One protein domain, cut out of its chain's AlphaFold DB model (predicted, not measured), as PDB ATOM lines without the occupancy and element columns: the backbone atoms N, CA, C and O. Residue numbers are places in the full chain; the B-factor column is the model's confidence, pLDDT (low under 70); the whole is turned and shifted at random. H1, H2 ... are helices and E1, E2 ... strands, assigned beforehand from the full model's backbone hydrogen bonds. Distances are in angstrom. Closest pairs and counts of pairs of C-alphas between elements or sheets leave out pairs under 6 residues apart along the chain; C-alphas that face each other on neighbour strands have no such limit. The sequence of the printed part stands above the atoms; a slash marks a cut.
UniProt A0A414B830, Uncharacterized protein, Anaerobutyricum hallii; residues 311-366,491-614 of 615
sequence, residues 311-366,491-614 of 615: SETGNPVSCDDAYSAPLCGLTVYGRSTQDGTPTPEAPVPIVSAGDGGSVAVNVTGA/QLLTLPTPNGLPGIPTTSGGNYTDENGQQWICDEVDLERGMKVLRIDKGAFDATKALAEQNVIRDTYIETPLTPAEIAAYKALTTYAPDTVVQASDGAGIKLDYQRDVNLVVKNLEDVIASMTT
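This is residues 311 to 366 and 491 to 614 of the 615 residues of an uncharacterized protein of Anaerobutyricum hallii (UniProt A0A414B830). Two antiparallel sheets make a sandwich, only partly face to face, their strands crossed at 45 degrees; the small hairpins E4-E5 and E8-E9 extend it at one end, and H2 leads away from the other, with residues 605 to 614 sticking out. H1 is at the side, by E7. The printed part has 180 residues with two named helices and fourteen named strands: E1 to E12, H1, E13, E14, H2. The sheets run E1 E14 E3 E10 E11 E12 and E2 E13 E6 E7; the class is mixed. The whole is compact, with a radius of gyration of the C-alphas of 18.5 A and spans of 64 by 44 by 27 A.

In the larger, twisted sheet, edge strand E1, residues 311 to 314, is antiparallel to E14, residues 589 to 595, with N 312 and O 592 3.0 A apart. E14 is antiparallel to E3, residues 329 to 333, at 174 degrees, with N 331 and O 591 2.9 A apart. E3 is antiparallel to E10, residues 524 to 526, with N 525 and O 332 2.8 A apart. E10, E11, residues 531 to 536, and E12, residues 553 to 561, form a meander, each strand the antiparallel neighbour of the one before; N 526 and O 531, and N 534 and O 558, are 2.8 A apart. E12 bends by 78 degrees at residue 556. In the other sheet, E2, residues 317 to 319, is antiparallel to E13, residues 580 to 584 (N 317 and O 582, 2.8 A). E13 is antiparallel to E6, residues 357 to 365 (N 364 and O 581, 2.8 A), and E6 to E7, residues 491 to 497 (N 361 and O 493, 2.8 A). Between the sheets, the closest C-alphas of E2 and E14 are those of Val 317 and Ile 590, 6.9 A apart. E4, residues 336 to 338, and E5, residues 350 to 352, form a hairpin (N 337 and O 351, 2.8 A), as do E8, residues 503 to 506, and E9, residues 519 to 522 (N 504 and O 521, 2.8 A). H1, residues 564 to 571, only grazes both sheets; its closest C-alphas to E7 are Ala 569 and Leu 493, 6.6 A. H2, residues 598 to 613, is on neither sheet. In H1 and H2 every O i to N i+4 pair is within hydrogen-bond range.

E1 begins at C-alpha 311 (21.152, 30.519, 47.728). E6 is 26.5 A long, E12 20.6 A, E14 20.1 A and E7 19.2 A. H1 is 10.5 A long. H2 is 22.6 A long and ends at C-alpha 613 (-0.590, 12.563, 40.617).

The C-alphas of Glu 345 and Thr 614, the two farthest apart, are 65.7 A apart. Residues 367 to 490 are not printed; C-alphas 366 and 491 are 12.9 A apart across the cut. The links E4 to E5, E8 to E9 and E11 to E12 are long. Mean pLDDT of the printed part is 92.9; residue 614 is under 70.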
ATOM      1  N   SER A 311      20.621  29.203  48.074       92.06
ATOM      2  CA  SER A 311      21.152  30.519  47.728       92.06
ATOM      3  C   SER A 311      19.983  31.415  47.350       92.06
ATOM      4  O   SER A 311      19.180  31.021  46.506       92.06
ATOM      5  N   GLU A 312      19.873  32.579  47.978       92.44
ATOM      6  CA  GLU A 312      18.809  33.552  47.720       92.44
ATOM      7  C   GLU A 312      19.399  34.966  47.640       92.44
ATOM      8  O   GLU A 312      20.392  35.284  48.303       92.44
ATOM      9  N   THR A 313      18.779  35.830  46.837       92.69
ATOM     10  CA  THR A 313      19.197  37.225  46.637       92.69
ATOM     11  C   THR A 313      18.024  38.182  46.794       92.69
ATOM     12  O   THR A 313      16.923  37.884  46.341       92.69
ATOM     13  N   GLY A 314      18.259  39.349  47.387       90.25
ATOM     14  CA  GLY A 314      17.259  40.404  47.566       90.25
ATOM     15  C   GLY A 314      17.522  41.217  48.829       90.25
ATOM     16  O   GLY A 314      18.529  41.017  49.503       90.25
ATOM     17  N   ASN A 315      16.621  42.129  49.186       89.75
ATOM     18  CA  ASN A 315      16.601  42.697  50.533       89.75
ATOM     19  C   ASN A 315      15.165  43.043  50.973       89.75
ATOM     20  O   ASN A 315      14.577  44.001  50.466       89.75
ATOM     21  N   PRO A 316      14.590  42.307  51.940       88.75
ATOM     22  CA  PRO A 316      15.198  41.188  52.660       88.75
ATOM     23  C   PRO A 316      15.224  39.890  51.850       88.75
ATOM     24  O   PRO A 316      14.422  39.691  50.939       88.75
ATOM     25  N   VAL A 317      16.103  38.980  52.254       89.69
ATOM     26  CA  VAL A 317      16.086  37.568  51.861       89.69
ATOM     27  C   VAL A 317      15.249  36.783  52.873       89.69
ATOM     28  O   VAL A 317      15.411  36.975  54.075       89.69
ATOM     29  N   SER A 318      14.362  35.903  52.402       88.75
ATOM     30  CA  SER A 318      13.533  35.031  53.246       88.75
ATOM     31  C   SER A 318      13.688  33.584  52.791       88.75
ATOM     32  O   SER A 318      13.355  33.265  51.655       88.75
ATOM     33  N   CYS A 319      14.160  32.722  53.682       89.62
ATOM     34  CA  CYS A 319      14.382  31.300  53.442       89.62
ATOM     35  C   CYS A 319      13.391  30.512  54.292       89.62
ATOM     36  O   CYS A 319      13.407  30.684  55.507       89.62
ATOM     37  N   ASP A 320      12.543  29.692  53.675       88.31
ATOM     38  CA  ASP A 320      11.494  28.907  54.347       88.31
ATOM     39  C   ASP A 320      11.865  27.430  54.558       88.31
ATOM     40  O   ASP A 320      11.086  26.653  55.113       88.31
ATOM     41  N   ASP A 321      13.070  27.042  54.141       89.56
ATOM     42  CA  ASP A 321      13.633  25.709  54.305       89.56
ATOM     43  C   ASP A 321      15.025  25.716  54.938       89.56
ATOM     44  O   ASP A 321      15.811  24.798  54.718       89.56
ATOM     45  N   ALA A 322      15.344  26.721  55.752       90.75
ATOM     46  CA  ALA A 322      16.623  26.807  56.438       90.75
ATOM     47  C   ALA A 322      16.756  25.749  57.549       90.75
ATOM     48  O   ALA A 322      15.871  25.539  58.374       90.75
ATOM     49  N   TYR A 323      17.924  25.120  57.623       91.06
ATOM     50  CA  TYR A 323      18.370  24.337  58.771       91.06
ATOM     51  C   TYR A 323      19.142  25.247  59.728       91.06
ATOM     52  O   TYR A 323      19.911  26.085  59.266       91.06
ATOM     53  N   SER A 324      18.989  25.075  61.042       91.06
ATOM     54  CA  SER A 324      19.712  25.882  62.036       91.06
ATOM     55  C   SER A 324      21.210  25.554  62.020       91.06
ATOM     56  O   SER A 324      21.643  24.564  62.614       91.06
ATOM     57  N   ALA A 325      22.006  26.383  61.346       90.44
ATOM     58  CA  ALA A 325      23.452  26.230  61.208       90.44
ATOM     59  C   ALA A 325      24.130  27.591  60.966       90.44
ATOM     60  O   ALA A 325      23.456  28.565  60.639       90.44
ATOM     61  N   PRO A 326      25.461  27.698  61.121       92.19
ATOM     62  CA  PRO A 326      26.191  28.877  60.665       92.19
ATOM     63  C   PRO A 326      25.910  29.188  59.190       92.19
ATOM     64  O   PRO A 326      25.725  28.268  58.387       92.19
ATOM     65  N   LEU A 327      25.899  30.474  58.834       93.00
ATOM     66  CA  LEU A 327      25.699  30.887  57.441       93.00
ATOM     67  C   LEU A 327      26.773  30.252  56.539       93.00
ATOM     68  O   LEU A 327      27.946  30.198  56.908       93.00
ATOM     69  N   CYS A 328      26.373  29.779  55.356       91.94
ATOM     70  CA  CYS A 328      27.300  29.199  54.377       91.94
ATOM     71  C   CYS A 328      27.964  30.277  53.511       91.94
ATOM     72  O   CYS A 328      29.039  30.043  52.969       91.94
ATOM     73  N   GLY A 329      27.322  31.439  53.387       94.31
ATOM     74  CA  GLY A 329      27.831  32.595  52.667       94.31
ATOM     75  C   GLY A 329      26.937  33.807  52.885       94.31
ATOM     76  O   GLY A 329      25.723  33.674  53.027       94.31
ATOM     77  N   LEU A 330      27.528  34.994  52.964       97.12
ATOM     78  CA  LEU A 330      26.792  36.253  53.014       97.12
ATOM     79  C   LEU A 330      27.567  37.296  52.212       97.12
ATOM     80  O   LEU A 330      28.755  37.517  52.450       97.12
ATOM     81  N   THR A 331      26.893  37.949  51.277       97.69
ATOM     82  CA  THR A 331      27.440  39.083  50.535       97.69
ATOM     83  C   THR A 331      26.473  40.246  50.646       97.69
ATOM     84  O   THR A 331      25.285  40.095  50.355       97.69
ATOM     85  N   VAL A 332      26.972  41.402  51.075       97.81
ATOM     86  CA  VAL A 332      26.196  42.648  51.122       97.81
ATOM     87  C   VAL A 332      26.635  43.539  49.974       97.81
ATOM     88  O   VAL A 332      27.814  43.866  49.860       97.81
ATOM     89  N   TYR A 333      25.688  43.934  49.135       97.94
ATOM     90  CA  TYR A 333      25.914  44.765  47.963       97.94
ATOM     91  C   TYR A 333      25.478  46.197  48.236       97.94
ATOM     92  O   TYR A 333      24.459  46.453  48.877       97.94
ATOM     93  N   GLY A 334      26.234  47.140  47.699       96.81
ATOM     94  CA  GLY A 334      25.861  48.536  47.658       96.81
ATOM     95  C   GLY A 334      24.575  48.787  46.884       96.81
ATOM     96  O   GLY A 334      24.138  47.980  46.064       96.81
ATOM     97  N   ARG A 335      23.971  49.941  47.142       95.06
ATOM     98  CA  ARG A 335      22.837  50.463  46.377       95.06
ATOM     99  C   ARG A 335      22.866  51.972  46.482       95.06
ATOM    100  O   ARG A 335      23.026  52.494  47.581       95.06
ATOM    101  N   SER A 336      22.717  52.666  45.361       96.50
ATOM    102  CA  SER A 336      22.566  54.116  45.366       96.50
ATOM    103  C   SER A 336      21.160  54.510  44.930       96.50
ATOM    104  O   SER A 336      20.516  53.828  44.133       96.50
ATOM    105  N   THR A 337      20.682  55.623  45.469       94.25
ATOM    106  CA  THR A 337      19.391  56.228  45.146       94.25
ATOM    107  C   THR A 337      19.570  57.717  44.900       94.25
ATOM    108  O   THR A 337      20.457  58.345  45.479       94.25
ATOM    109  N   GLN A 338      18.708  58.284  44.065       93.81
ATOM    110  CA  GLN A 338      18.669  59.711  43.774       93.81
ATOM    111  C   GLN A 338      17.199  60.133  43.740       93.81
ATOM    112  O   GLN A 338      16.428  59.599  42.941       93.81
ATOM    113  N   ASP A 339      16.801  61.020  44.651       90.12
ATOM    114  CA  ASP A 339      15.397  61.404  44.819       90.12
ATOM    115  C   ASP A 339      15.087  62.699  44.063       90.12
ATOM    116  O   ASP A 339      15.260  63.808  44.568       90.12
ATOM    117  N   GLY A 340      14.695  62.544  42.800       88.44
ATOM    118  CA  GLY A 340      14.398  63.644  41.888       88.44
ATOM    119  C   GLY A 340      15.112  63.504  40.547       88.44
ATOM    120  O   GLY A 340      15.938  62.618  40.341       88.44
ATOM    121  N   THR A 341      14.769  64.381  39.602       89.81
ATOM    122  CA  THR A 341      15.450  64.460  38.303       89.81
ATOM    123  C   THR A 341      16.526  65.542  38.372       89.81
ATOM    124  O   THR A 341      16.171  66.719  38.468       89.81
ATOM    125  N   PRO A 342      17.819  65.183  38.356       94.06
ATOM    126  CA  PRO A 342      18.894  66.162  38.407       94.06
ATOM    127  C   PRO A 342      18.986  66.958  37.103       94.06
ATOM    128  O   PRO A 342      18.710  66.450  36.016       94.06
ATOM    129  N   THR A 343      19.396  68.216  37.226       89.69
ATOM    130  CA  THR A 343      19.768  69.085  36.102       89.69
ATOM    131  C   THR A 343      21.042  69.854  36.459       89.69
ATOM    132  O   THR A 343      21.371  69.954  37.646       89.69
ATOM    133  N   PRO A 344      21.761  70.432  35.480       90.31
ATOM    134  CA  PRO A 344      22.905  71.297  35.767       90.31
ATOM    135  C   PRO A 344      22.568  72.455  36.720       90.31
ATOM    136  O   PRO A 344      23.386  72.823  37.559       90.31
ATOM    137  N   GLU A 345      21.355  73.004  36.625       89.81
ATOM    138  CA  GLU A 345      20.878  74.121  37.445       89.81
ATOM    139  C   GLU A 345      20.246  73.683  38.779       89.81
ATOM    140  O   GLU A 345      20.099  74.502  39.687       89.81
ATOM    141  N   ALA A 346      19.886  72.403  38.916       91.75
ATOM    142  CA  ALA A 346      19.323  71.811  40.127       91.75
ATOM    143  C   ALA A 346      19.907  70.400  40.353       91.75
ATOM    144  O   ALA A 346      19.273  69.405  39.979       91.75
ATOM    145  N   PRO A 347      21.121  70.294  40.927       92.94
ATOM    146  CA  PRO A 347      21.718  69.004  41.251       92.94
ATOM    147  C   PRO A 347      20.909  68.289  42.337       92.94
ATOM    148  O   PRO A 347      20.438  68.910  43.290       92.94
ATOM    149  N   VAL A 348      20.793  66.966  42.217       95.06
ATOM    150  CA  VAL A 348      20.112  66.112  43.199       95.06
ATOM    151  C   VAL A 348      21.140  65.165  43.822       95.06
ATOM    152  O   VAL A 348      21.812  64.442  43.079       95.06
ATOM    153  N   PRO A 349      21.279  65.130  45.161       94.19
ATOM    154  CA  PRO A 349      22.234  64.255  45.832       94.19
ATOM    155  C   PRO A 349      22.024  62.774  45.505       94.19
ATOM    156  O   PRO A 349      20.899  62.275  45.501       94.19
ATOM    157  N   ILE A 350      23.131  62.064  45.290       95.56
ATOM    158  CA  ILE A 350      23.153  60.604  45.207       95.56
ATOM    159  C   ILE A 350      23.525  60.071  46.587       95.56
ATOM    160  O   ILE A 350      24.609  60.356  47.095       95.56
ATOM    161  N   VAL A 351      22.631  59.286  47.180       95.50
ATOM    162  CA  VAL A 351      22.828  58.651  48.487       95.50
ATOM    163  C   VAL A 351      23.130  57.181  48.262       95.50
ATOM    164  O   VAL A 351      22.419  56.525  47.504       95.50
ATOM    165  N   SER A 352      24.186  56.664  48.886       96.31
ATOM    166  CA  SER A 352      24.525  55.239  48.826       96.31
ATOM    167  C   SER A 352      24.268  54.533  50.152       96.31
ATOM    168  O   SER A 352      24.268  55.152  51.218       96.31
ATOM    169  N   ALA A 353      24.048  53.223  50.089       95.94
ATOM    170  CA  ALA A 353      23.863  52.399  51.270       95.94
ATOM    171  C   ALA A 353      25.074  52.527  52.207       95.94
ATOM    172  O   ALA A 353      26.219  52.439  51.758       95.94
ATOM    173  N   GLY A 354      24.847  52.740  53.503       94.56
ATOM    174  CA  GLY A 354      25.926  52.876  54.476       94.56
ATOM    175  C   GLY A 354      26.660  54.216  54.452       94.56
ATOM    176  O   GLY A 354      27.727  54.311  55.058       94.56
ATOM    177  N   ASP A 355      26.130  55.253  53.793       94.62
ATOM    178  CA  ASP A 355      26.698  56.614  53.823       94.62
ATOM    179  C   ASP A 355      26.749  57.212  55.236       94.62
ATOM    180  O   ASP A 355      27.560  58.097  55.502       94.62
ATOM    181  N   GLY A 356      25.957  56.669  56.169       91.38
ATOM    182  CA  GLY A 356      26.051  56.945  57.605       91.38
ATOM    183  C   GLY A 356      27.271  56.325  58.304       91.38
ATOM    184  O   GLY A 356      27.436  56.505  59.508       91.38
ATOM    185  N   GLY A 357      28.128  55.595  57.582       94.19
ATOM    186  CA  GLY A 357      29.369  55.001  58.091       94.19
ATOM    187  C   GLY A 357      29.289  53.505  58.411       94.19
ATOM    188  O   GLY A 357      30.329  52.882  58.638       94.19
ATOM    189  N   SER A 358      28.098  52.905  58.394       95.44
ATOM    190  CA  SER A 358      27.918  51.459  58.560       95.44
ATOM    191  C   SER A 358      26.639  50.944  57.909       95.44
ATOM    192  O   SER A 358      25.647  51.665  57.874       95.44
ATOM    193  N   VAL A 359      26.630  49.670  57.514       96.44
ATOM    194  CA  VAL A 359      25.417  48.917  57.160       96.44
ATOM    195  C   VAL A 359      25.157  47.866  58.233       96.44
ATOM    196  O   VAL A 359      26.031  47.056  58.541       96.44
ATOM    197  N   ALA A 360      23.957  47.867  58.804       94.88
ATOM    198  CA  ALA A 360      23.509  46.837  59.732       94.88
ATOM    199  C   ALA A 360      22.864  45.682  58.957       94.88
ATOM    200  O   ALA A 360      22.030  45.911  58.085       94.88
ATOM    201  N   VAL A 361      23.225  44.446  59.295       95.44
ATOM    202  CA  VAL A 361      22.608  43.220  58.787       95.44
ATOM    203  C   VAL A 361      21.958  42.491  59.954       95.44
ATOM    204  O   VAL A 361      22.636  42.058  60.885       95.44
ATOM    205  N   ASN A 362      20.642  42.347  59.890       93.00
ATOM    206  CA  ASN A 362      19.849  41.614  60.862       93.00
ATOM    207  C   ASN A 362      19.518  40.231  60.308       93.00
ATOM    208  O   ASN A 362      18.938  40.117  59.229       93.00
ATOM    209  N   VAL A 363      19.873  39.190  61.058       93.81
ATOM    210  CA  VAL A 363      19.432  37.813  60.825       93.81
ATOM    211  C   VAL A 363      18.346  37.514  61.845       93.81
ATOM    212  O   VAL A 363      18.623  37.411  63.041       93.81
ATOM    213  N   THR A 364      17.105  37.406  61.388       92.25
ATOM    214  CA  THR A 364      15.927  37.197  62.229       92.25
ATOM    215  C   THR A 364      15.223  35.885  61.904       92.25
ATOM    216  O   THR A 364      15.407  35.291  60.841       92.25
ATOM    217  N   GLY A 365      14.431  35.391  62.856       91.00
ATOM    218  CA  GLY A 365      13.462  34.328  62.572       91.00
ATOM    219  C   GLY A 365      12.284  34.852  61.739       91.00
ATOM    220  O   GLY A 365      12.210  36.037  61.428       91.00
ATOM    221  N   ALA A 366      11.314  33.989  61.426       88.31
ATOM    222  CA  ALA A 366      10.132  34.375  60.638       88.31
ATOM    223  C   ALA A 366       9.361  35.594  61.169       88.31
ATOM    224  O   ALA A 366       8.790  36.357  60.386       88.31
ATOM    225  N   GLN A 491      19.854  38.282  65.443       94.31
ATOM    226  CA  GLN A 491      21.300  38.464  65.511       94.31
ATOM    227  C   GLN A 491      21.657  39.676  64.646       94.31
ATOM    228  O   GLN A 491      21.130  39.822  63.544       94.31
ATOM    229  N   LEU A 492      22.556  40.526  65.137       94.44
ATOM    230  CA  LEU A 492      22.983  41.744  64.452       94.44
ATOM    231  C   LEU A 492      24.456  41.634  64.055       94.44
ATOM    232  O   LEU A 492      25.307  41.302  64.881       94.44
ATOM    233  N   LEU A 493      24.750  41.985  62.808       96.62
ATOM    234  CA  LEU A 493      26.092  42.208  62.288       96.62
ATOM    235  C   LEU A 493      26.193  43.643  61.771       96.62
ATOM    236  O   LEU A 493      25.409  44.052  60.923       96.62
ATOM    237  N   THR A 494      27.179  44.400  62.241       96.50
ATOM    238  CA  THR A 494      27.427  45.770  61.768       96.50
ATOM    239  C   THR A 494      28.663  45.789  60.885       96.50
ATOM    240  O   THR A 494      29.758  45.465  61.342       96.50
ATOM    241  N   LEU A 495      28.494  46.187  59.626       95.88
ATOM    242  CA  LEU A 495      29.566  46.298  58.642       95.88
ATOM    243  C   LEU A 495      30.041  47.752  58.545       95.88
ATOM    244  O   LEU A 495      29.222  48.622  58.244       95.88
ATOM    245  N   PRO A 496      31.332  48.056  58.756       95.19
ATOM    246  CA  PRO A 496      31.843  49.411  58.609       95.19
ATOM    247  C   PRO A 496      31.926  49.821  57.131       95.19
ATOM    248  O   PRO A 496      32.584  49.203  56.284       95.19
ATOM    249  N   THR A 497      31.286  50.938  56.812       94.62
ATOM    250  CA  THR A 497      31.210  51.504  55.464       94.62
ATOM    251  C   THR A 497      31.565  52.990  55.505       94.62
ATOM    252  O   THR A 497      30.730  53.826  55.179       94.62
ATOM    253  N   PRO A 498      32.810  53.365  55.861       90.31
ATOM    254  CA  PRO A 498      33.200  54.773  56.032       90.31
ATOM    255  C   PRO A 498      33.001  55.638  54.776       90.31
ATOM    256  O   PRO A 498      32.893  56.852  54.885       90.31
ATOM    257  N   ASN A 499      32.923  55.014  53.597       89.88
ATOM    258  CA  ASN A 499      32.668  55.680  52.319       89.88
ATOM    259  C   ASN A 499      31.333  55.245  51.677       89.88
ATOM    260  O   ASN A 499      31.115  55.506  50.497       89.88
ATOM    261  N   GLY A 500      30.458  54.565  52.423       94.44
ATOM    262  CA  GLY A 500      29.287  53.873  51.883       94.44
ATOM    263  C   GLY A 500      29.631  52.658  51.016       94.44
ATOM    264  O   GLY A 500      30.791  52.241  50.917       94.44
ATOM    265  N   LEU A 501      28.591  52.082  50.419       97.25
ATOM    266  CA  LEU A 501      28.614  51.041  49.394       97.25
ATOM    267  C   LEU A 501      27.768  51.540  48.206       97.25
ATOM    268  O   LEU A 501      26.548  51.347  48.186       97.25
ATOM    269  N   PRO A 502      28.373  52.254  47.243       97.25
ATOM    270  CA  PRO A 502      27.680  52.700  46.038       97.25
ATOM    271  C   PRO A 502      27.211  51.532  45.162       97.25
ATOM    272  O   PRO A 502      27.821  50.460  45.136       97.25
ATOM    273  N   GLY A 503      26.133  51.765  44.413       97.25
ATOM    274  CA  GLY A 503      25.620  50.845  43.403       97.25
ATOM    275  C   GLY A 503      24.939  51.590  42.258       97.25
ATOM    276  O   GLY A 503      24.040  52.392  42.496       97.25
ATOM    277  N   ILE A 504      25.349  51.319  41.018       96.88
ATOM    278  CA  ILE A 504      24.795  51.922  39.797       96.88
ATOM    279  C   ILE A 504      23.911  50.897  39.071       96.88
ATOM    280  O   ILE A 504      24.364  49.770  38.843       96.88
ATOM    281  N   PRO A 505      22.675  51.254  38.678       96.25
ATOM    282  CA  PRO A 505      21.824  50.353  37.914       96.25
ATOM    283  C   PRO A 505      22.370  50.188  36.488       96.25
ATOM    284  O   PRO A 505      22.753  51.160  35.838       96.25
ATOM    285  N   THR A 506      22.380  48.957  35.981       94.25
ATOM    286  CA  THR A 506      22.796  48.614  34.612       94.25
ATOM    287  C   THR A 506      21.758  47.724  33.933       94.25
ATOM    288  O   THR A 506      21.039  46.970  34.582       94.25
ATOM    289  N   THR A 507      21.681  47.766  32.607       92.12
ATOM    290  CA  THR A 507      20.809  46.867  31.837       92.12
ATOM    291  C   THR A 507      21.352  45.438  31.766       92.12
ATOM    292  O   THR A 507      20.576  44.505  31.570       92.12
ATOM    293  N   SER A 508      22.669  45.248  31.910       92.25
ATOM    294  CA  SER A 508      23.315  43.930  31.930       92.25
ATOM    295  C   SER A 508      24.726  43.980  32.530       92.25
ATOM    296  O   SER A 508      25.336  45.047  32.618       92.25
ATOM    297  N   GLY A 509      25.253  42.817  32.922       90.31
ATOM    298  CA  GLY A 509      26.616  42.668  33.438       90.31
ATOM    299  C   GLY A 509      26.790  43.083  34.900       90.31
ATOM    300  O   GLY A 509      27.925  43.199  35.350       90.31
ATOM    301  N   GLY A 510      25.692  43.304  35.631       94.19
ATOM    302  CA  GLY A 510      25.724  43.624  37.058       94.19
ATOM    303  C   GLY A 510      26.245  42.464  37.913       94.19
ATOM    304  O   GLY A 510      26.010  41.300  37.589       94.19
ATOM    305  N   ASN A 511      26.917  42.770  39.028       95.69
ATOM    306  CA  ASN A 511      27.290  41.782  40.053       95.69
ATOM    307  C   ASN A 511      26.174  41.523  41.079       95.69
ATOM    308  O   ASN A 511      26.288  40.584  41.864       95.69
ATOM    309  N   TYR A 512      25.094  42.307  41.053       96.25
ATOM    310  CA  TYR A 512      23.908  42.114  41.886       96.25
ATOM    311  C   TYR A 512      22.629  42.243  41.054       96.25
ATOM    312  O   TYR A 512      22.570  43.035  40.116       96.25
ATOM    313  N   THR A 513      21.601  41.464  41.391       94.62
ATOM    314  CA  THR A 513      20.246  41.601  40.837       94.62
ATOM    315  C   THR A 513      19.283  41.769  42.000       94.62
ATOM    316  O   THR A 513      19.296  40.950  42.917       94.62
ATOM    317  N   ASP A 514      18.489  42.837  41.984       90.94
ATOM    318  CA  ASP A 514      17.539  43.112  43.061       90.94
ATOM    319  C   ASP A 514      16.224  42.335  42.912       90.94
ATOM    320  O   ASP A 514      15.974  41.658  41.913       90.94
ATOM    321  N   GLU A 515      15.359  42.450  43.919       85.38
ATOM    322  CA  GLU A 515      14.053  41.790  43.988       85.38
ATOM    323  C   GLU A 515      13.097  42.131  42.826       85.38
ATOM    324  O   GLU A 515      12.133  41.402  42.593       85.38
ATOM    325  N   ASN A 516      13.361  43.209  42.078       88.44
ATOM    326  CA  ASN A 516      12.580  43.609  40.906       88.44
ATOM    327  C   ASN A 516      13.221  43.147  39.585       88.44
ATOM    328  O   ASN A 516      12.692  43.439  38.513       88.44
ATOM    329  N   GLY A 517      14.354  42.441  39.646       90.75
ATOM    330  CA  GLY A 517      15.111  41.988  38.483       90.75
ATOM    331  C   GLY A 517      16.046  43.044  37.883       90.75
ATOM    332  O   GLY A 517      16.627  42.795  36.825       90.75
ATOM    333  N   GLN A 518      16.219  44.209  38.519       93.81
ATOM    334  CA  GLN A 518      17.172  45.223  38.065       93.81
ATOM    335  C   GLN A 518      18.597  44.756  38.383       93.81
ATOM    336  O   GLN A 518      18.892  44.384  39.518       93.81
ATOM    337  N   GLN A 519      19.492  44.800  37.392       96.12
ATOM    338  CA  GLN A 519      20.913  44.520  37.602       96.12
ATOM    339  C   GLN A 519      21.658  45.762  38.078       96.12
ATOM    340  O   GLN A 519      21.367  46.882  37.652       96.12
ATOM    341  N   TRP A 520      22.654  45.559  38.927       96.94
ATOM    342  CA  TRP A 520      23.458  46.616  39.515       96.94
ATOM    343  C   TRP A 520      24.938  46.254  39.461       96.94
ATOM    344  O   TRP A 520      25.314  45.103  39.696       96.94
ATOM    345  N   ILE A 521      25.774  47.246  39.162       97.44
ATOM    346  CA  ILE A 521      27.197  47.201  39.494       97.44
ATOM    347  C   ILE A 521      27.337  47.824  40.875       97.44
ATOM    348  O   ILE A 521      26.947  48.974  41.046       97.44
ATOM    349  N   CYS A 522      27.871  47.091  41.845       97.31
ATOM    350  CA  CYS A 522      27.939  47.526  43.238       97.31
ATOM    351  C   CYS A 522      29.319  47.301  43.839       97.31
ATOM    352  O   CYS A 522      29.960  46.283  43.568       97.31
ATOM    353  N   ASP A 523      29.708  48.190  44.747       97.94
ATOM    354  CA  ASP A 523      30.652  47.814  45.796       97.94
ATOM    355  C   ASP A 523      30.022  46.705  46.651       97.94
ATOM    356  O   ASP A 523      28.812  46.689  46.865       97.94
ATOM    357  N   GLU A 524      30.817  45.757  47.131       97.31
ATOM    358  CA  GLU A 524      30.316  44.576  47.841       97.31
ATOM    359  C   GLU A 524      31.215  44.202  49.021       97.31
ATOM    360  O   GLU A 524      32.425  44.437  49.026       97.31
ATOM    361  N   VAL A 525      30.607  43.615  50.045       97.75
ATOM    362  CA  VAL A 525      31.287  43.012  51.188       97.75
ATOM    363  C   VAL A 525      30.996  41.518  51.141       97.75
ATOM    364  O   VAL A 525      29.908  41.083  51.513       97.75
ATOM    365  N   ASP A 526      31.955  40.744  50.641       96.88
ATOM    366  CA  ASP A 526      31.898  39.286  50.556       96.88
ATOM    367  C   ASP A 526      32.486  38.686  51.838       96.88
ATOM    368  O   ASP A 526      33.707  38.617  52.024       96.88
ATOM    369  N   LEU A 527      31.601  38.301  52.757       96.69
ATOM    370  CA  LEU A 527      31.975  37.867  54.102       96.69
ATOM    371  C   LEU A 527      32.522  36.443  54.127       96.69
ATOM    372  O   LEU A 527      33.356  36.132  54.978       96.69
ATOM    373  N   GLU A 528      32.111  35.599  53.179       92.69
ATOM    374  CA  GLU A 528      32.646  34.242  53.068       92.69
ATOM    375  C   GLU A 528      34.071  34.263  52.526       92.69
ATOM    376  O   GLU A 528      34.945  33.578  53.059       92.69
ATOM    377  N   ARG A 529      34.334  35.113  51.525       95.00
ATOM    378  CA  ARG A 529      35.691  35.332  51.014       95.00
ATOM    379  C   ARG A 529      36.547  36.193  51.944       95.00
ATOM    380  O   ARG A 529      37.766  36.208  51.805       95.00
ATOM    381  N   GLY A 530      35.924  36.913  52.877       95.50
ATOM    382  CA  GLY A 530      36.604  37.823  53.792       95.50
ATOM    383  C   GLY A 530      37.140  39.073  53.095       95.50
ATOM    384  O   GLY A 530      38.195  39.569  53.481       95.50
ATOM    385  N   MET A 531      36.451  39.574  52.062       97.00
ATOM    386  CA  MET A 531      36.923  40.685  51.228       97.00
ATOM    387  C   MET A 531      35.851  41.761  51.040       97.00
ATOM    388  O   MET A 531      34.706  41.471  50.709       97.00
ATOM    389  N   LYS A 532      36.257  43.026  51.140       96.88
ATOM    390  CA  LYS A 532      35.517  44.171  50.606       96.88
ATOM    391  C   LYS A 532      36.010  44.475  49.195       96.88
ATOM    392  O   LYS A 532      37.214  44.623  48.993       96.88
ATOM    393  N   VAL A 533      35.103  44.584  48.234       97.56
ATOM    394  CA  VAL A 533      35.418  44.822  46.821       97.56
ATOM    395  C   VAL A 533      34.791  46.139  46.384       97.56
ATOM    396  O   VAL A 533      33.576  46.308  46.446       97.56
ATOM    397  N   LEU A 534      35.625  47.077  45.940       97.12
ATOM    398  CA  LEU A 534      35.202  48.380  45.437       97.12
ATOM    399  C   LEU A 534      35.248  48.369  43.910       97.12
ATOM    400  O   LEU A 534      36.318  48.222  43.312       97.12
ATOM    401  N   ARG A 535      34.089  48.526  43.283       97.00
ATOM    402  CA  ARG A 535      33.896  48.577  41.830       97.00
ATOM    403  C   ARG A 535      33.606  49.992  41.343       97.00
ATOM    404  O   ARG A 535      33.754  50.248  40.152       97.00
ATOM    405  N   ILE A 536      33.213  50.902  42.232       96.75
ATOM    406  CA  ILE A 536      32.774  52.254  41.885       96.75
ATOM    407  C   ILE A 536      33.701  53.308  42.497       96.75
ATOM    408  O   ILE A 536      34.119  53.231  43.653       96.75
ATOM    409  N   ASP A 537      34.013  54.339  41.714       95.25
ATOM    410  CA  ASP A 537      34.636  55.561  42.202       95.25
ATOM    411  C   ASP A 537      33.588  56.549  42.712       95.25
ATOM    412  O   ASP A 537      33.136  57.442  41.996       95.25
ATOM    413  N   LYS A 538      33.200  56.401  43.980       92.69
ATOM    414  CA  LYS A 538      32.212  57.293  44.595       92.69
ATOM    415  C   LYS A 538      32.617  58.773  44.529       92.69
ATOM    416  O   LYS A 538      31.754  59.637  44.403       92.69
ATOM    417  N   GLY A 539      33.917  59.076  44.599       92.25
ATOM    418  CA  GLY A 539      34.420  60.453  44.546       92.25
ATOM    419  C   GLY A 539      34.179  61.145  43.202       92.25
ATOM    420  O   GLY A 539      34.250  62.369  43.133       92.25
ATOM    421  N   ALA A 540      33.870  60.378  42.155       94.31
ATOM    422  CA  ALA A 540      33.585  60.873  40.816       94.31
ATOM    423  C   ALA A 540      32.080  61.044  40.523       94.31
ATOM    424  O   ALA A 540      31.725  61.358  39.388       94.31
ATOM    425  N   PHE A 541      31.191  60.831  41.505       95.50
ATOM    426  CA  PHE A 541      29.756  61.049  41.312       95.50
ATOM    427  C   PHE A 541      29.436  62.503  40.952       95.50
ATOM    428  O   PHE A 541      29.860  63.445  41.624       95.50
ATOM    429  N   ASP A 542      28.614  62.664  39.919       94.81
ATOM    430  CA  ASP A 542      28.135  63.953  39.436       94.81
ATOM    431  C   ASP A 542      26.647  64.110  39.767       94.81
ATOM    432  O   ASP A 542      25.785  63.521  39.114       94.81
ATOM    433  N   ALA A 543      26.336  64.921  40.780       94.12
ATOM    434  CA  ALA A 543      24.963  65.158  41.234       94.12
ATOM    435  C   ALA A 543      24.080  65.889  40.200       94.12
ATOM    436  O   ALA A 543      22.869  65.987  40.396       94.12
ATOM    437  N   THR A 544      24.655  66.406  39.109       93.75
ATOM    438  CA  THR A 544      23.895  67.014  38.003       93.75
ATOM    439  C   THR A 544      23.397  65.990  36.982       93.75
ATOM    440  O   THR A 544      22.571  66.329  36.135       93.75
ATOM    441  N   LYS A 545      23.860  64.735  37.072       93.81
ATOM    442  CA  LYS A 545      23.484  63.636  36.177       93.81
ATOM    443  C   LYS A 545      22.639  62.595  36.887       93.81
ATOM    444  O   LYS A 545      22.790  62.361  38.089       93.81
ATOM    445  N   ALA A 546      21.773  61.943  36.118       94.50
ATOM    446  CA  ALA A 546      20.973  60.840  36.625       94.50
ATOM    447  C   ALA A 546      21.872  59.670  37.052       94.50
ATOM    448  O   ALA A 546      22.929  59.429  36.466       94.50
ATOM    449  N   LEU A 547      21.439  58.909  38.057       94.88
ATOM    450  CA  LEU A 547      22.204  57.784  38.598       94.88
ATOM    451  C   LEU A 547      22.616  56.755  37.528       94.88
ATOM    452  O   LEU A 547      23.739  56.263  37.545       94.88
ATOM    453  N   ALA A 548      21.731  56.458  36.574       92.88
ATOM    454  CA  ALA A 548      22.000  55.512  35.487       92.88
ATOM    455  C   ALA A 548      22.992  56.041  34.427       92.88
ATOM    456  O   ALA A 548      23.457  55.276  33.588       92.88
ATOM    457  N   GLU A 549      23.313  57.338  34.446       93.50
ATOM    458  CA  GLU A 549      24.212  58.000  33.488       93.50
ATOM    459  C   GLU A 549      25.622  58.228  34.060       93.50
ATOM    460  O   GLU A 549      26.491  58.804  33.397       93.50
ATOM    461  N   GLN A 550      25.862  57.800  35.301       94.44
ATOM    462  CA  GLN A 550      27.157  57.945  35.954       94.44
ATOM    463  C   GLN A 550      28.206  57.068  35.261       94.44
ATOM    464  O   GLN A 550      28.018  55.866  35.090       94.44
ATOM    465  N   ASN A 551      29.353  57.655  34.920       92.38
ATOM    466  CA  ASN A 551      30.488  56.932  34.345       92.38
ATOM    467  C   ASN A 551      31.616  56.797  35.374       92.38
ATOM    468  O   ASN A 551      32.678  57.401  35.233       92.38
ATOM    469  N   VAL A 552      31.335  56.066  36.451       94.81
ATOM    470  CA  VAL A 552      32.219  55.966  37.628       94.81
ATOM    471  C   VAL A 552      32.642  54.534  37.960       94.81
ATOM    472  O   VAL A 552      33.216  54.276  39.016       94.81
ATOM    473  N   ILE A 553      32.323  53.578  37.091       95.31
ATOM    474  CA  ILE A 553      32.740  52.187  37.257       95.31
ATOM    475  C   ILE A 553      34.249  52.114  37.007       95.31
ATOM    476  O   ILE A 553      34.753  52.675  36.036       95.31
ATOM    477  N   ARG A 554      34.981  51.439  37.891       93.94
ATOM    478  CA  ARG A 554      36.429  51.263  37.762       93.94
ATOM    479  C   ARG A 554      36.751  50.181  36.737       93.94
ATOM    480  O   ARG A 554      36.173  49.098  36.788       93.94
ATOM    481  N   ASP A 555      37.763  50.426  35.906       91.56
ATOM    482  CA  ASP A 555      38.297  49.415  34.978       91.56
ATOM    483  C   ASP A 555      38.882  48.201  35.720       91.56
ATOM    484  O   ASP A 555      38.850  47.075  35.230       91.56
ATOM    485  N   THR A 556      39.429  48.426  36.921       93.06
ATOM    486  CA  THR A 556      39.912  47.378  37.832       93.06
ATOM    487  C   THR A 556      39.327  47.606  39.219       93.06
ATOM    488  O   THR A 556      39.437  48.701  39.775       93.06
ATOM    489  N   TYR A 557      38.704  46.574  39.786       94.38
ATOM    490  CA  TYR A 557      38.167  46.638  41.141       94.38
ATOM    491  C   TYR A 557      39.291  46.592  42.187       94.38
ATOM    492  O   TYR A 557      40.369  46.047  41.948       94.38
ATOM    493  N   ILE A 558      39.028  47.155  43.365       95.69
ATOM    494  CA  ILE A 558      39.956  47.155  44.502       95.69
ATOM    495  C   ILE A 558      39.444  46.156  45.531       95.69
ATOM    496  O   ILE A 558      38.311  46.283  45.983       95.69
ATOM    497  N   GLU A 559      40.269  45.197  45.944       96.62
ATOM    498  CA  GLU A 559      39.919  44.260  47.014       96.62
ATOM    499  C   GLU A 559      40.701  44.578  48.290       96.62
ATOM    500  O   GLU A 559      41.922  44.706  48.273       96.62
ATOM    501  N   THR A 560      39.995  44.710  49.407       95.50
ATOM    502  CA  THR A 560      40.575  44.939  50.734       95.50
ATOM    503  C   THR A 560      40.131  43.816  51.671       95.50
ATOM    504  O   THR A 560      38.925  43.599  51.796       95.50
ATOM    505  N   PRO A 561      41.056  43.097  52.330       96.56
ATOM    506  CA  PRO A 561      40.693  42.075  53.306       96.56
ATOM    507  C   PRO A 561      39.879  42.643  54.469       96.56
ATOM    508  O   PRO A 561      40.180  43.730  54.972       96.56
ATOM    509  N   LEU A 562      38.880  41.887  54.916       96.06
ATOM    510  CA  LEU A 562      38.166  42.164  56.157       96.06
ATOM    511  C   LEU A 562      39.072  41.895  57.357       96.06
ATOM    512  O   LEU A 562      39.953  41.029  57.342       96.06
ATOM    513  N   THR A 563      38.844  42.639  58.428       96.31
ATOM    514  CA  THR A 563      39.540  42.435  59.691       96.31
ATOM    515  C   THR A 563      39.138  41.096  60.323       96.31
ATOM    516  O   THR A 563      38.017  40.612  60.133       96.31
ATOM    517  N   PRO A 564      40.006  40.503  61.163       95.44
ATOM    518  CA  PRO A 564      39.660  39.286  61.896       95.44
ATOM    519  C   PRO A 564      38.393  39.423  62.754       95.44
ATOM    520  O   PRO A 564      37.664  38.450  62.926       95.44
ATOM    521  N   ALA A 565      38.118  40.623  63.279       95.00
ATOM    522  CA  ALA A 565      36.929  40.892  64.082       95.00
ATOM    523  C   ALA A 565      35.642  40.847  63.243       95.00
ATOM    524  O   ALA A 565      34.657  40.257  63.682       95.00
ATOM    525  N   GLU A 566      35.658  41.406  62.030       95.25
ATOM    526  CA  GLU A 566      34.524  41.341  61.097       95.25
ATOM    527  C   GLU A 566      34.238  39.897  60.668       95.25
ATOM    528  O   GLU A 566      33.088  39.459  60.694       95.25
ATOM    529  N   ILE A 567      35.286  39.125  60.353       94.25
ATOM    530  CA  ILE A 567      35.152  37.705  59.996       94.25
ATOM    531  C   ILE A 567      34.596  36.902  61.179       94.25
ATOM    532  O   ILE A 567      33.704  36.074  61.002       94.25
ATOM    533  N   ALA A 568      35.083  37.151  62.399       93.75
ATOM    534  CA  ALA A 568      34.586  36.476  63.594       93.75
ATOM    535  C   ALA A 568      33.111  36.807  63.880       93.75
ATOM    536  O   ALA A 568      32.341  35.903  64.205       93.75
ATOM    537  N   ALA A 569      32.706  38.072  63.720       95.94
ATOM    538  CA  ALA A 569      31.316  38.494  63.882       95.94
ATOM    539  C   ALA A 569      30.395  37.826  62.850       95.94
ATOM    540  O   ALA A 569      29.333  37.325  63.208       95.94
ATOM    541  N   TYR A 570      30.831  37.742  61.591       95.62
ATOM    542  CA  TYR A 570      30.120  37.004  60.549       95.62
ATOM    543  C   TYR A 570      29.963  35.518  60.888       95.62
ATOM    544  O   TYR A 570      28.854  34.990  60.847       95.62
ATOM    545  N   LYS A 571      31.052  34.836  61.265       93.44
ATOM    546  CA  LYS A 571      31.027  33.395  61.568       93.44
ATOM    547  C   LYS A 571      30.220  33.048  62.827       93.44
ATOM    548  O   LYS A 571      29.913  31.875  63.030       93.44
ATOM    549  N   ALA A 572      29.867  34.034  63.653       94.50
ATOM    550  CA  ALA A 572      28.958  33.860  64.783       94.50
ATOM    551  C   ALA A 572      27.471  33.834  64.373       94.50
ATOM    552  O   ALA A 572      26.644  33.388  65.167       94.50
ATOM    553  N   LEU A 573      27.130  34.287  63.160       96.19
ATOM    554  CA  LEU A 573      25.758  34.280  62.665       96.19
ATOM    555  C   LEU A 573      25.293  32.867  62.317       96.19
ATOM    556  O   LEU A 573      25.978  32.105  61.631       96.19
ATOM    557  N   THR A 574      24.072  32.556  62.736       94.88
ATOM    558  CA  THR A 574      23.391  31.287  62.469       94.88
ATOM    559  C   THR A 574      22.010  31.528  61.870       94.88
ATOM    560  O   THR A 574      21.334  32.492  62.223       94.88
ATOM    561  N   THR A 575      21.575  30.660  60.963       93.44
ATOM    562  CA  THR A 575      20.186  30.609  60.496       93.44
ATOM    563  C   THR A 575      19.261  30.068  61.587       93.44
ATOM    564  O   THR A 575      19.666  29.299  62.462       93.44
ATOM    565  N   TYR A 576      17.989  30.442  61.508       92.69
ATOM    566  CA  TYR A 576      16.902  29.877  62.297       92.69
ATOM    567  C   TYR A 576      16.073  28.915  61.441       92.69
ATOM    568  O   TYR A 576      15.597  29.283  60.371       92.69
ATOM    569  N   ALA A 577      15.881  27.686  61.917       87.12
ATOM    570  CA  ALA A 577      14.967  26.743  61.282       87.12
ATOM    571  C   ALA A 577      13.503  26.963  61.713       87.12
ATOM    572  O   ALA A 577      13.248  27.295  62.877       87.12
ATOM    573  N   PRO A 578      12.531  26.685  60.825       85.75
ATOM    574  CA  PRO A 578      12.710  26.456  59.383       85.75
ATOM    575  C   PRO A 578      12.890  27.770  58.603       85.75
ATOM    576  O   PRO A 578      13.387  27.769  57.484       85.75
ATOM    577  N   ASP A 579      12.496  28.888  59.209       89.06
ATOM    578  CA  ASP A 579      12.412  30.181  58.553       89.06
ATOM    579  C   ASP A 579      13.499  31.141  59.044       89.06
ATOM    580  O   ASP A 579      13.528  31.527  60.220       89.06
ATOM    581  N   THR A 580      14.339  31.599  58.120       92.12
ATOM    582  CA  THR A 580      15.320  32.664  58.353       92.12
ATOM    583  C   THR A 580      15.023  33.852  57.455       92.12
ATOM    584  O   THR A 580      14.839  33.696  56.250       92.12
ATOM    585  N   VAL A 581      15.044  35.052  58.025       91.38
ATOM    586  CA  VAL A 581      14.996  36.308  57.279       91.38
ATOM    587  C   VAL A 581      16.309  37.047  57.496       91.38
ATOM    588  O   VAL A 581      16.781  37.173  58.622       91.38
ATOM    589  N   VAL A 582      16.920  37.533  56.421       92.69
ATOM    590  CA  VAL A 582      18.126  38.366  56.484       92.69
ATOM    591  C   VAL A 582      17.838  39.695  55.814       92.69
ATOM    592  O   VAL A 582      17.384  39.737  54.670       92.69
ATOM    593  N   GLN A 583      18.087  40.785  56.529       91.81
ATOM    594  CA  GLN A 583      17.789  42.134  56.068       91.81
ATOM    595  C   GLN A 583      18.969  43.063  56.317       91.81
ATOM    596  O   GLN A 583      19.520  43.086  57.415       91.81
ATOM    597  N   ALA A 584      19.324  43.860  55.311       93.31
ATOM    598  CA  ALA A 584      20.352  44.886  55.420       93.31
ATOM    599  C   ALA A 584      19.710  46.278  55.482       93.31
ATOM    600  O   ALA A 584      18.676  46.526  54.851       93.31
ATOM    601  N   SER A 585      20.311  47.191  56.244       91.12
ATOM    602  CA  SER A 585      19.888  48.591  56.313       91.12
ATOM    603  C   SER A 585      20.200  49.352  55.018       91.12
ATOM    604  O   SER A 585      20.855  48.841  54.107       91.12
ATOM    605  N   ASP A 586      19.691  50.581  54.921       89.81
ATOM    606  CA  ASP A 586      19.956  51.544  53.838       89.81
ATOM    607  C   ASP A 586      19.679  51.028  52.416       89.81
ATOM    608  O   ASP A 586      20.238  51.510  51.435       89.81
ATOM    609  N   GLY A 587      18.810  50.021  52.295       88.12
ATOM    610  CA  GLY A 587      18.438  49.424  51.016       88.12
ATOM    611  C   GLY A 587      19.540  48.595  50.351       88.12
ATOM    612  O   GLY A 587      19.351  48.218  49.196       88.12
ATOM    613  N   ALA A 588      20.645  48.292  51.045       94.88
ATOM    614  CA  ALA A 588      21.726  47.443  50.538       94.88
ATOM    615  C   ALA A 588      21.194  46.093  50.026       94.88
ATOM    616  O   ALA A 588      20.243  45.547  50.577       94.88
ATOM    617  N   GLY A 589      21.793  45.542  48.977       95.81
ATOM    618  CA  GLY A 589      21.441  44.215  48.478       95.81
ATOM    619  C   GLY A 589      22.032  43.101  49.337       95.81
ATOM    620  O   GLY A 589      23.086  43.286  49.946       95.81
ATOM    621  N   ILE A 590      21.398  41.930  49.370       96.38
ATOM    622  CA  ILE A 590      21.943  40.740  50.032       96.38
ATOM    623  C   ILE A 590      21.967  39.572  49.052       96.38
ATOM    624  O   ILE A 590      21.016  39.347  48.306       96.38
ATOM    625  N   LYS A 591      23.047  38.794  49.104       96.38
ATOM    626  CA  LYS A 591      23.059  37.386  48.712       96.38
ATOM    627  C   LYS A 591      23.364  36.548  49.943       96.38
ATOM    628  O   LYS A 591      24.342  36.817  50.642       96.38
ATOM    629  N   LEU A 592      22.539  35.544  50.196       96.00
ATOM    630  CA  LEU A 592      22.689  34.630  51.316       96.00
ATOM    631  C   LEU A 592      22.815  33.204  50.798       96.00
ATOM    632  O   LEU A 592      21.935  32.730  50.083       96.00
ATOM    633  N   ASP A 593      23.855  32.509  51.243       94.31
ATOM    634  CA  ASP A 593      23.987  31.066  51.110       94.31
ATOM    635  C   ASP A 593      23.791  30.418  52.491       94.31
ATOM    636  O   ASP A 593      24.411  30.810  53.487       94.31
ATOM    637  N   TYR A 594      22.926  29.411  52.573       94.12
ATOM    638  CA  TYR A 594      22.517  28.781  53.833       94.12
ATOM    639  C   TYR A 594      22.311  27.279  53.671       94.12
ATOM    640  O   TYR A 594      22.098  26.777  52.572       94.12
ATOM    641  N   GLN A 595      22.356  26.539  54.775       92.88
ATOM    642  CA  GLN A 595      22.026  25.121  54.759       92.88
ATOM    643  C   GLN A 595      20.507  24.934  54.724       92.88
ATOM    644  O   GLN A 595      19.805  25.481  55.572       92.88
ATOM    645  N   ARG A 596      20.009  24.122  53.789       91.31
ATOM    646  CA  ARG A 596      18.609  23.697  53.726       91.31
ATOM    647  C   ARG A 596      18.341  22.514  54.656       91.31
ATOM    648  O   ARG A 596      19.185  21.624  54.807       91.31
ATOM    649  N   ASP A 597      17.150  22.467  55.239       89.31
ATOM    650  CA  ASP A 597      16.639  21.312  55.968       89.31
ATOM    651  C   ASP A 597      16.200  20.238  54.969       89.31
ATOM    652  O   ASP A 597      15.165  20.335  54.310       89.31
ATOM    653  N   VAL A 598      17.009  19.183  54.865       85.81
ATOM    654  CA  VAL A 598      16.782  18.072  53.934       85.81
ATOM    655  C   VAL A 598      15.416  17.420  54.149       85.81
ATOM    656  O   VAL A 598      14.777  17.031  53.175       85.81
ATOM    657  N   ASN A 599      14.941  17.319  55.394       86.38
ATOM    658  CA  ASN A 599      13.648  16.698  55.671       86.38
ATOM    659  C   ASN A 599      12.504  17.564  55.141       86.38
ATOM    660  O   ASN A 599      11.536  17.030  54.602       86.38
ATOM    661  N   LEU A 600      12.622  18.890  55.265       85.94
ATOM    662  CA  LEU A 600      11.617  19.807  54.740       85.94
ATOM    663  C   LEU A 600      11.632  19.837  53.209       85.94
ATOM    664  O   LEU A 600      10.574  19.766  52.590       85.94
ATOM    665  N   VAL A 601      12.819  19.851  52.594       85.00
ATOM    666  CA  VAL A 601      12.968  19.790  51.131       85.00
ATOM    667  C   VAL A 601      12.364  18.502  50.567       85.00
ATOM    668  O   VAL A 601      11.597  18.557  49.606       85.00
ATOM    669  N   VAL A 602      12.674  17.344  51.162       85.69
ATOM    670  CA  VAL A 602      12.109  16.051  50.742       85.69
ATOM    671  C   VAL A 602      10.590  16.059  50.885       85.69
ATOM    672  O   VAL A 602       9.900  15.707  49.932       85.69
ATOM    673  N   LYS A 603      10.063  16.537  52.017       86.81
ATOM    674  CA  LYS A 603       8.618  16.642  52.231       86.81
ATOM    675  C   LYS A 603       7.938  17.543  51.194       86.81
ATOM    676  O   LYS A 603       6.919  17.162  50.631       86.81
ATOM    677  N   ASN A 604       8.516  18.706  50.893       85.56
ATOM    678  CA  ASN A 604       7.978  19.615  49.879       85.56
ATOM    679  C   ASN A 604       7.957  18.962  48.486       85.56
ATOM    680  O   ASN A 604       6.997  19.135  47.738       85.56
ATOM    681  N   LEU A 605       8.984  18.176  48.134       86.69
ATOM    682  CA  LEU A 605       9.010  17.405  46.886       86.69
ATOM    683  C   LEU A 605       7.934  16.310  46.863       86.69
ATOM    684  O   LEU A 605       7.263  16.145  45.844       86.69
ATOM    685  N   GLU A 606       7.746  15.585  47.968       89.88
ATOM    686  CA  GLU A 606       6.687  14.580  48.112       89.88
ATOM    687  C   GLU A 606       5.292  15.203  47.937       89.88
ATOM    688  O   GLU A 606       4.491  14.687  47.157       89.88
ATOM    689  N   ASP A 607       5.030  16.346  48.582       87.56
ATOM    690  CA  ASP A 607       3.761  17.078  48.485       87.56
ATOM    691  C   ASP A 607       3.500  17.578  47.048       87.56
ATOM    692  O   ASP A 607       2.387  17.445  46.525       87.56
ATOM    693  N   VAL A 608       4.528  18.093  46.359       88.31
ATOM    694  CA  VAL A 608       4.425  18.509  44.947       88.31
ATOM    695  C   VAL A 608       4.124  17.309  44.043       88.31
ATOM    696  O   VAL A 608       3.198  17.379  43.233       88.31
ATOM    697  N   ILE A 609       4.831  16.185  44.194       87.12
ATOM    698  CA  ILE A 609       4.591  14.965  43.401       87.12
ATOM    699  C   ILE A 609       3.177  14.411  43.652       87.12
ATOM    700  O   ILE A 609       2.486  14.020  42.704       87.12
ATOM    701  N   ALA A 610       2.709  14.412  44.903       86.31
ATOM    702  CA  ALA A 610       1.348  14.010  45.256       86.31
ATOM    703  C   ALA A 610       0.291  14.910  44.587       86.31
ATOM    704  O   ALA A 610      -0.716  14.415  44.073       86.31
ATOM    705  N   SER A 611       0.539  16.223  44.516       86.19
ATOM    706  CA  SER A 611      -0.350  17.171  43.829       86.19
ATOM    707  C   SER A 611      -0.416  16.953  42.310       86.19
ATOM    708  O   SER A 611      -1.461  17.156  41.701       86.19
ATOM    709  N   MET A 612       0.670  16.477  41.691       85.06
ATOM    710  CA  MET A 612       0.717  16.185  40.251       85.06
ATOM    711  C   MET A 612       0.062  14.846  39.884       85.06
ATOM    712  O   MET A 612      -0.322  14.647  38.736       85.06
ATOM    713  N   THR A 613      -0.057  13.922  40.837       80.00
ATOM    714  CA  THR A 613      -0.590  12.563  40.617       80.00
ATOM    715  C   THR A 613      -2.066  12.408  40.996       80.00
ATOM    716  O   THR A 613      -2.647  11.354  40.756       80.00
ATOM    717  N   THR A 614      -2.690  13.451  41.553       62.38
ATOM    718  CA  THR A 614      -4.112  13.488  41.956       62.38
ATOM    719  C   THR A 614      -5.040  14.143  40.921       62.38
ATOM    720  O   THR A 614      -6.185  14.469  41.240       62.38
TER     721      THR A 614